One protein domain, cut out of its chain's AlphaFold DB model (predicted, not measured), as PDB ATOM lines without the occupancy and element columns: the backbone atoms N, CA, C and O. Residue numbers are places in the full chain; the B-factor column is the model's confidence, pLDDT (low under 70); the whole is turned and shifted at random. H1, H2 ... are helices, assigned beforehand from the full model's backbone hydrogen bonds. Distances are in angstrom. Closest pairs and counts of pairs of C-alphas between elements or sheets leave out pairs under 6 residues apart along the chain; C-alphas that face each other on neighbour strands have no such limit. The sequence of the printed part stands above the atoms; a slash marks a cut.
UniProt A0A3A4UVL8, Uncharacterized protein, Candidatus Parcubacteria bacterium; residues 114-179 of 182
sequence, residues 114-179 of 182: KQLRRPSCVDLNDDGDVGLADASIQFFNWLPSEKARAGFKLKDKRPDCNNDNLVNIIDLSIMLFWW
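Overview. This is residues 114 to 179 of the 182 residues of an uncharacterized protein of Candidatus Parcubacteria bacterium (UniProt A0A3A4UVL8). This model has little regular structure: two short helices, H1 and H3, run side by side in opposite directions, with long loops, residues 114 to 131 and 150 to 168, along one side of the pair. The small helix H2 lies away from them, towards one end of the longest axis. The printed part has 66 residues with three named helices, in the order H1, H2, H3, and no named strand; it is all helix by class, though these hold only 23 residues. It is compact, with a radius of gyration of the C-alphas of 11.7 A, yet elongated, spanning 39 by 22 by 16 A.

Arrangement. H1, residues 132 to 140, and H3, residues 169 to 177, only just touch, with 3 pairs of C-alphas within 8 A. The closest C-alphas are those of Gln 138 and Leu 172, 7.1 A apart. Their tilt is shallow, 9 degrees, opposite ways. H2, residues 145 to 149, is apart from both. In H1, H2 and H3 every O i to N i+4 pair is within hydrogen-bond range.

Along the chain. H1 begins at C-alpha 132 (29.755, -7.241, -47.630) and is 12.1 A long. H3, also 12.1 A, ends at C-alpha 177 (32.761, -11.227, -35.249). H2 measures 6.6 A.

Size, cuts and confidence. The C-alphas farthest apart, of Lys 114 and Ala 150, are 39.5 A apart. The printed part has no cut; the link from H1 to H2 is tight, that from H2 to H3 long. pLDDT is under 70 at residues 114 to 116, 144 to 149, 151 and 153 to 154.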
ATOM      1  N   LYS A 114      24.938 -10.834 -27.724       55.03
ATOM      2  CA  LYS A 114      23.702 -10.237 -27.188       55.03
ATOM      3  C   LYS A 114      23.938  -9.345 -25.964       55.03
ATOM      4  O   LYS A 114      23.095  -8.508 -25.658       55.03
ATOM      5  N   GLN A 115      25.059  -9.531 -25.263       57.91
ATOM      6  CA  GLN A 115      25.453  -8.703 -24.114       57.91
ATOM      7  C   GLN A 115      26.382  -7.544 -24.490       57.91
ATOM      8  O   GLN A 115      26.513  -6.599 -23.716       57.91
ATOM      9  N   LEU A 116      27.023  -7.597 -25.659       68.31
ATOM     10  CA  LEU A 116      27.933  -6.559 -26.126       68.31
ATOM     11  C   LEU A 116      27.192  -5.590 -27.058       68.31
ATOM     12  O   LEU A 116      26.386  -5.991 -27.893       68.31
ATOM     13  N   ARG A 117      27.459  -4.289 -26.919       75.81
ATOM     14  CA  ARG A 117      26.992  -3.283 -27.880       75.81
ATOM     15  C   ARG A 117      27.896  -3.345 -29.111       75.81
ATOM     16  O   ARG A 117      29.117  -3.313 -28.955       75.81
ATOM     17  N   ARG A 118      27.305  -3.408 -30.311       82.56
ATOM     18  CA  ARG A 118      28.051  -3.353 -31.579       82.56
ATOM     19  C   ARG A 118      28.898  -2.064 -31.614       82.56
ATOM     20  O   ARG A 118      28.345  -0.992 -31.347       82.56
ATOM     21  N   PRO A 119      30.211  -2.141 -31.887       85.19
ATOM     22  CA  PRO A 119      31.042  -0.954 -32.054       85.19
ATOM     23  C   PRO A 119      30.710  -0.253 -33.378       85.19
ATOM     24  O   PRO A 119      30.367  -0.902 -34.355       85.19
ATOM     25  N   SER A 120      30.845   1.070 -33.444       86.31
ATOM     26  CA  SER A 120      30.616   1.826 -34.691       86.31
ATOM     27  C   SER A 120      31.725   1.640 -35.734       86.31
ATOM     28  O   SER A 120      31.632   2.174 -36.826       86.31
ATOM     29  N   CYS A 121      32.809   0.939 -35.392       90.69
ATOM     30  CA  CYS A 121      33.929   0.685 -36.301       90.69
ATOM     31  C   CYS A 121      33.659  -0.469 -37.286       90.69
ATOM     32  O   CYS A 121      34.446  -0.672 -38.200       90.69
ATOM     33  N   VAL A 122      32.578  -1.242 -37.092       93.44
ATOM     34  CA  VAL A 122      32.266  -2.418 -37.931       93.44
ATOM     35  C   VAL A 122      31.135  -2.192 -38.936       93.44
ATOM     36  O   VAL A 122      31.006  -2.992 -39.851       93.44
ATOM     37  N   ASP A 123      30.343  -1.135 -38.757       93.56
ATOM     38  CA  ASP A 123      29.282  -0.676 -39.666       93.56
ATOM     39  C   ASP A 123      29.793   0.631 -40.292       93.56
ATOM     40  O   ASP A 123      29.707   1.708 -39.703       93.56
ATOM     41  N   LEU A 124      30.530   0.496 -41.394       93.12
ATOM     42  CA  LEU A 124      31.353   1.552 -41.988       93.12
ATOM     43  C   LEU A 124      30.568   2.432 -42.961       93.12
ATOM     44  O   LEU A 124      30.990   3.565 -43.235       93.12
ATOM     45  N   ASN A 125      29.471   1.909 -43.507       92.88
ATOM     46  CA  ASN A 125      28.540   2.653 -44.349       92.88
ATOM     47  C   ASN A 125      27.316   3.183 -43.579       92.88
ATOM     48  O   ASN A 125      26.501   3.875 -44.193       92.88
ATOM     49  N   ASP A 126      27.237   2.927 -42.267       92.94
ATOM     50  CA  ASP A 126      26.180   3.380 -41.362       92.94
ATOM     51  C   ASP A 126      24.778   2.909 -41.815       92.94
ATOM     52  O   ASP A 126      23.788   3.637 -41.671       92.94
ATOM     53  N   ASP A 127      24.686   1.706 -42.398       91.19
ATOM     54  CA  ASP A 127      23.430   1.140 -42.912       91.19
ATOM     55  C   ASP A 127      22.667   0.286 -41.884       91.19
ATOM     56  O   ASP A 127      21.498  -0.054 -42.097       91.19
ATOM     57  N   GLY A 128      23.274   0.038 -40.721       89.88
ATOM     58  CA  GLY A 128      22.672  -0.688 -39.608       89.88
ATOM     59  C   GLY A 128      22.911  -2.195 -39.644       89.88
ATOM     60  O   GLY A 128      22.568  -2.877 -38.667       89.88
ATOM     61  N   ASP A 129      23.538  -2.721 -40.690       90.56
ATOM     62  CA  ASP A 129      23.967  -4.109 -40.803       90.56
ATOM     63  C   ASP A 129      25.513  -4.182 -40.812       90.56
ATOM     64  O   ASP A 129      26.205  -3.178 -40.700       90.56
ATOM     65  N   VAL A 130      26.082  -5.389 -40.748       92.75
ATOM     66  CA  VAL A 130      27.539  -5.590 -40.886       92.75
ATOM     67  C   VAL A 130      27.730  -6.699 -41.892       92.75
ATOM     68  O   VAL A 130      27.512  -7.871 -41.573       92.75
ATOM     69  N   GLY A 131      28.111  -6.336 -43.108       93.62
ATOM     70  CA  GLY A 131      28.119  -7.271 -44.218       93.62
ATOM     71  C   GLY A 131      29.160  -6.959 -45.276       93.62
ATOM     72  O   GLY A 131      30.257  -6.458 -45.019       93.62
ATOM     73  N   LEU A 132      28.822  -7.322 -46.512       93.88
ATOM     74  CA  LEU A 132      29.755  -7.241 -47.630       93.88
ATOM     75  C   LEU A 132      30.143  -5.792 -47.965       93.88
ATOM     76  O   LEU A 132      31.269  -5.550 -48.404       93.88
ATOM     77  N   ALA A 133      29.228  -4.843 -47.754       93.56
ATOM     78  CA  ALA A 133      29.489  -3.424 -47.958       93.56
ATOM     79  C   ALA A 133      30.579  -2.931 -46.995       93.56
ATOM     80  O   ALA A 133      31.595  -2.405 -47.453       93.56
ATOM     81  N   ASP A 134      30.450  -3.219 -45.701       94.00
ATOM     82  CA  ASP A 134      31.456  -2.894 -44.683       94.00
ATOM     83  C   ASP A 134      32.784  -3.580 -44.968       94.00
ATOM     84  O   ASP A 134      33.831  -2.934 -44.990       94.00
ATOM     85  N   ALA A 135      32.742  -4.869 -45.316       93.94
ATOM     86  CA  ALA A 135      33.932  -5.620 -45.697       93.94
ATOM     87  C   ALA A 135      34.672  -4.961 -46.864       93.94
ATOM     88  O   ALA A 135      35.899  -4.854 -46.849       93.94
ATOM     89  N   SER A 136      33.940  -4.491 -47.875       94.06
ATOM     90  CA  SER A 136      34.538  -3.828 -49.030       94.06
ATOM     91  C   SER A 136      35.219  -2.507 -48.654       94.06
ATOM     92  O   SER A 136      36.311  -2.226 -49.150       94.06
ATOM     93  N   ILE A 137      34.642  -1.736 -47.724       91.50
ATOM     94  CA  ILE A 137      35.238  -0.497 -47.204       91.50
ATOM     95  C   ILE A 137      36.472  -0.816 -46.349       91.50
ATOM     96  O   ILE A 137      37.491  -0.129 -46.456       91.50
ATOM     97  N   GLN A 138      36.421  -1.887 -45.554       92.06
ATOM     98  CA  GLN A 138      37.552  -2.385 -44.774       92.06
ATOM     99  C   GLN A 138      38.734  -2.742 -45.687       92.06
ATOM    100  O   GLN A 138      39.855  -2.278 -45.475       92.06
ATOM    101  N   PHE A 139      38.487  -3.511 -46.754       91.44
ATOM    102  CA  PHE A 139      39.518  -3.887 -47.724       91.44
ATOM    103  C   PHE A 139      40.020  -2.705 -48.555       91.44
ATOM    104  O   PHE A 139      41.208  -2.643 -48.867       91.44
ATOM    105  N   PHE A 140      39.157  -1.743 -48.883       89.38
ATOM    106  CA  PHE A 140      39.575  -0.517 -49.560       89.38
ATOM    107  C   PHE A 140      40.609   0.265 -48.736       89.38
ATOM    108  O   PHE A 140      41.555   0.826 -49.290       89.38
ATOM    109  N   ASN A 141      40.460   0.265 -47.408       87.69
ATOM    110  CA  ASN A 141      41.383   0.922 -46.485       87.69
ATOM    111  C   ASN A 141      42.535   0.019 -46.018       87.69
ATOM    112  O   ASN A 141      43.314   0.446 -45.168       87.69
ATOM    113  N   TRP A 142      42.680  -1.193 -46.566       89.69
ATOM    114  CA  TRP A 142      43.678  -2.164 -46.121       89.69
ATOM    115  C   TRP A 142      45.098  -1.611 -46.228       89.69
ATOM    116  O   TRP A 142      45.585  -1.258 -47.310       89.69
ATOM    117  N   LEU A 143      45.797  -1.571 -45.095       79.56
ATOM    118  CA  LEU A 143      47.163  -1.079 -45.027       79.56
ATOM    119  C   LEU A 143      48.139  -2.238 -44.832       79.56
ATOM    120  O   LEU A 143      48.151  -2.862 -43.769       79.56
ATOM    121  N   PRO A 144      49.033  -2.509 -45.805       69.38
ATOM    122  CA  PRO A 144      50.170  -3.370 -45.535       69.38
ATOM    123  C   PRO A 144      51.024  -2.731 -44.434       69.38
ATOM    124  O   PRO A 144      51.224  -1.512 -44.410       69.38
ATOM    125  N   SER A 145      51.562  -3.562 -43.542       64.69
ATOM    126  CA  SER A 145      52.366  -3.141 -42.383       64.69
ATOM    127  C   SER A 145      53.549  -2.229 -42.750       64.69
ATOM    128  O   SER A 145      54.009  -1.428 -41.937       64.69
ATOM    129  N   GLU A 146      54.011  -2.289 -43.998       67.06
ATOM    130  CA  GLU A 146      55.055  -1.434 -44.564       67.06
ATOM    131  C   GLU A 146      54.641   0.042 -44.686       67.06
ATOM    132  O   GLU A 146      55.447   0.929 -44.403       67.06
ATOM    133  N   LYS A 147      53.381   0.338 -45.040       63.81
ATOM    134  CA  LYS A 147      52.896   1.727 -45.157       63.81
ATOM    135  C   LYS A 147      52.745   2.402 -43.797       63.81
ATOM    136  O   LYS A 147      52.984   3.601 -43.676       63.81
ATOM    137  N   ALA A 148      52.438   1.634 -42.758       64.12
ATOM    138  CA  ALA A 148      52.405   2.149 -41.397       64.12
ATOM    139  C   ALA A 148      53.795   2.465 -40.837       64.12
ATOM    140  O   ALA A 148      53.971   3.464 -40.143       64.12
ATOM    141  N   ARG A 149      54.816   1.685 -41.222       61.06
ATOM    142  CA  ARG A 149      56.226   2.004 -40.930       61.06
ATOM    143  C   ARG A 149      56.686   3.308 -41.587       61.06
ATOM    144  O   ARG A 149      57.554   3.979 -41.041       61.06
ATOM    145  N   ALA A 150      56.086   3.687 -42.716       70.19
ATOM    146  CA  ALA A 150      56.351   4.951 -43.402       70.19
ATOM    147  C   ALA A 150      55.598   6.159 -42.800       70.19
ATOM    148  O   ALA A 150      55.659   7.255 -43.353       70.19
ATOM    149  N   GLY A 151      54.875   5.984 -41.684       68.88
ATOM    150  CA  GLY A 151      54.142   7.066 -41.022       68.88
ATOM    151  C   GLY A 151      52.881   7.517 -41.765       68.88
ATOM    152  O   GLY A 151      52.374   8.610 -41.504       68.88
ATOM    153  N   PHE A 152      52.369   6.696 -42.690       73.25
ATOM    154  CA  PHE A 152      51.105   6.961 -43.368       73.25
ATOM    155  C   PHE A 152      49.961   6.961 -42.347       73.25
ATOM    156  O   PHE A 152      49.772   5.985 -41.624       73.25
ATOM    157  N   LYS A 153      49.194   8.054 -42.287       69.62
ATOM    158  CA  LYS A 153      47.999   8.149 -41.445       69.62
ATOM    159  C   LYS A 153      46.758   7.914 -42.293       69.62
ATOM    160  O   LYS A 153      46.600   8.541 -43.340       69.62
ATOM    161  N   LEU A 154      45.877   7.043 -41.815       69.31
ATOM    162  CA  LEU A 154      44.561   6.841 -42.408       69.31
ATOM    163  C   LEU A 154      43.778   8.157 -42.439       69.31
ATOM    164  O   LEU A 154      43.801   8.930 -41.479       69.31
ATOM    165  N   LYS A 155      43.074   8.396 -43.549       72.75
ATOM    166  CA  LYS A 155      42.162   9.537 -43.694       72.75
ATOM    167  C   LYS A 155      40.915   9.368 -42.820       72.75
ATOM    168  O   LYS A 155      40.434  10.349 -42.264       72.75
ATOM    169  N   ASP A 156      40.427   8.138 -42.703       80.81
ATOM    170  CA  ASP A 156      39.343   7.740 -41.809       80.81
ATOM    171  C   ASP A 156      39.875   6.672 -40.846       80.81
ATOM    172  O   ASP A 156      40.468   5.690 -41.285       80.81
ATOM    173  N   LYS A 157      39.695   6.882 -39.540       85.44
ATOM    174  CA  LYS A 157      40.119   5.936 -38.499       85.44
ATOM    175  C   LYS A 157      39.059   4.888 -38.171       85.44
ATOM    176  O   LYS A 157      39.360   3.965 -37.432       85.44
ATOM    177  N   ARG A 158      37.832   5.016 -38.684       90.62
ATOM    178  CA  ARG A 158      36.754   4.059 -38.397       90.62
ATOM    179  C   ARG A 158      37.107   2.604 -38.747       90.62
ATOM    180  O   ARG A 158      36.768   1.760 -37.932       90.62
ATOM    181  N   PRO A 159      37.819   2.298 -39.851       92.06
ATOM    182  CA  PRO A 159      38.215   0.919 -40.169       92.06
ATOM    183  C   PRO A 159      39.263   0.308 -39.219       92.06
ATOM    184  O   PRO A 159      39.478  -0.900 -39.245       92.06
ATOM    185  N   ASP A 160      39.945   1.120 -38.409       91.50
ATOM    186  CA  ASP A 160      40.924   0.680 -37.405       91.50
ATOM    187  C   ASP A 160      40.183   0.408 -36.085       91.50
ATOM    188  O   ASP A 160      40.038   1.269 -35.211       91.50
ATOM    189  N   CYS A 161      39.617  -0.793 -35.979       91.69
ATOM    190  CA  CYS A 161      38.749  -1.182 -34.872       91.69
ATOM    191  C   CYS A 161      39.519  -1.389 -33.562       91.69
ATOM    192  O   CYS A 161      38.926  -1.288 -32.482       91.69
ATOM    193  N   ASN A 162      40.812  -1.714 -33.631       90.94
ATOM    194  CA  ASN A 162      41.643  -1.959 -32.452       90.94
ATOM    195  C   ASN A 162      42.518  -0.746 -32.047       90.94
ATOM    196  O   ASN A 162      43.127  -0.781 -30.976       90.94
ATOM    197  N   ASN A 163      42.503   0.340 -32.830       89.50
ATOM    198  CA  ASN A 163      43.282   1.574 -32.668       89.50
ATOM    199  C   ASN A 163      44.809   1.385 -32.740       89.50
ATOM    200  O   ASN A 163      45.556   2.109 -32.067       89.50
ATOM    201  N   ASP A 164      45.296   0.436 -33.538       86.88
ATOM    202  CA  ASP A 164      46.731   0.199 -33.732       86.88
ATOM    203  C   ASP A 164      47.343   1.034 -34.883       86.88
ATOM    204  O   ASP A 164      48.559   1.022 -35.096       86.88
ATOM    205  N   ASN A 165      46.536   1.882 -35.534       85.12
ATOM    206  CA  ASN A 165      46.838   2.679 -36.730       85.12
ATOM    207  C   ASN A 165      47.102   1.843 -37.991       85.12
ATOM    208  O   ASN A 165      47.655   2.359 -38.972       85.12
ATOM    209  N   LEU A 166      46.710   0.574 -37.984       86.12
ATOM    210  CA  LEU A 166      46.685  -0.311 -39.132       86.12
ATOM    211  C   LEU A 166      45.234  -0.649 -39.461       86.12
ATOM    212  O   LEU A 166      44.336  -0.544 -38.642       86.12
ATOM    213  N   VAL A 167      45.016  -1.051 -40.706       89.62
ATOM    214  CA  VAL A 167      43.775  -1.703 -41.121       89.62
ATOM    215  C   VAL A 167      44.212  -3.029 -41.691       89.62
ATOM    216  O   VAL A 167      44.769  -3.083 -42.793       89.62
ATOM    217  N   ASN A 168      44.078  -4.080 -40.894       91.00
ATOM    218  CA  ASN A 168      44.621  -5.388 -41.218       91.00
ATOM    219  C   ASN A 168      43.658  -6.521 -40.824       91.00
ATOM    220  O   ASN A 168      42.458  -6.333 -40.618       91.00
ATOM    221  N   ILE A 169      44.190  -7.742 -40.770       92.88
ATOM    222  CA  ILE A 169      43.419  -8.947 -40.463       92.88
ATOM    223  C   ILE A 169      42.777  -8.919 -39.070       92.88
ATOM    224  O   ILE A 169      41.739  -9.543 -38.870       92.88
ATOM    225  N   ILE A 170      43.369  -8.199 -38.115       91.44
ATOM    226  CA  ILE A 170      42.840  -8.054 -36.761       91.44
ATOM    227  C   ILE A 170      41.550  -7.236 -36.811       91.44
ATOM    228  O   ILE A 170      40.531  -7.697 -36.299       91.44
ATOM    229  N   ASP A 171      41.544  -6.099 -37.499       92.81
ATOM    230  CA  ASP A 171      40.341  -5.280 -37.673       92.81
ATOM    231  C   ASP A 171      39.247  -6.034 -38.430       92.81
ATOM    232  O   ASP A 171      38.090  -6.057 -38.006       92.81
ATOM    233  N   LEU A 172      39.630  -6.764 -39.488       93.75
ATOM    234  CA  LEU A 172      38.706  -7.638 -40.210       93.75
ATOM    235  C   LEU A 172      38.111  -8.710 -39.289       93.75
ATOM    236  O   LEU A 172      36.920  -8.994 -39.375       93.75
ATOM    237  N   SER A 173      38.901  -9.301 -38.390       93.38
ATOM    238  CA  SER A 173      38.402 -10.316 -37.454       93.38
ATOM    239  C   SER A 173      37.374  -9.754 -36.466       93.38
ATOM    240  O   SER A 173      36.407 -10.441 -36.134       93.38
ATOM    241  N   ILE A 174      37.533  -8.492 -36.052       91.44
ATOM    242  CA  ILE A 174      36.560  -7.785 -35.208       91.44
ATOM    243  C   ILE A 174      35.272  -7.535 -35.998       91.44
ATOM    244  O   ILE A 174      34.185  -7.784 -35.480       91.44
ATOM    245  N   MET A 175      35.372  -7.110 -37.260       93.62
ATOM    246  CA  MET A 175      34.212  -6.924 -38.138       93.62
ATOM    247  C   MET A 175      33.465  -8.240 -38.391       93.62
ATOM    248  O   MET A 175      32.254  -8.311 -38.195       93.62
ATOM    249  N   LEU A 176      34.182  -9.318 -38.725       91.56
ATOM    250  CA  LEU A 176      33.609 -10.652 -38.946       91.56
ATOM    251  C   LEU A 176      32.954 -11.228 -37.685       91.56
ATOM    252  O   LEU A 176      31.960 -11.947 -37.777       91.56
ATOM    253  N   PHE A 177      33.449 -10.880 -36.492       90.31
ATOM    254  CA  PHE A 177      32.761 -11.227 -35.249       90.31
ATOM    255  C   PHE A 177      31.354 -10.614 -35.187       90.31
ATOM    256  O   PHE A 177      30.454 -11.228 -34.621       90.31
ATOM    257  N   TRP A 178      31.119  -9.453 -35.798       90.88
ATOM    258  CA  TRP A 178      29.815  -8.781 -35.834       90.88
ATOM    259  C   TRP A 178      28.993  -9.037 -37.101       90.88
ATOM    260  O   TRP A 178      27.890  -8.505 -37.174       90.88
ATOM    261  N   TRP A 179      29.472  -9.893 -38.014       92.00
ATOM    262  CA  TRP A 179      28.800 -10.224 -39.276       92.00
ATOM    263  C   TRP A 179      27.326 -10.594 -39.083       92.00
ATOM    264  O   TRP A 179      27.001 -11.397 -38.192       92.00
TER     265      TRP A 179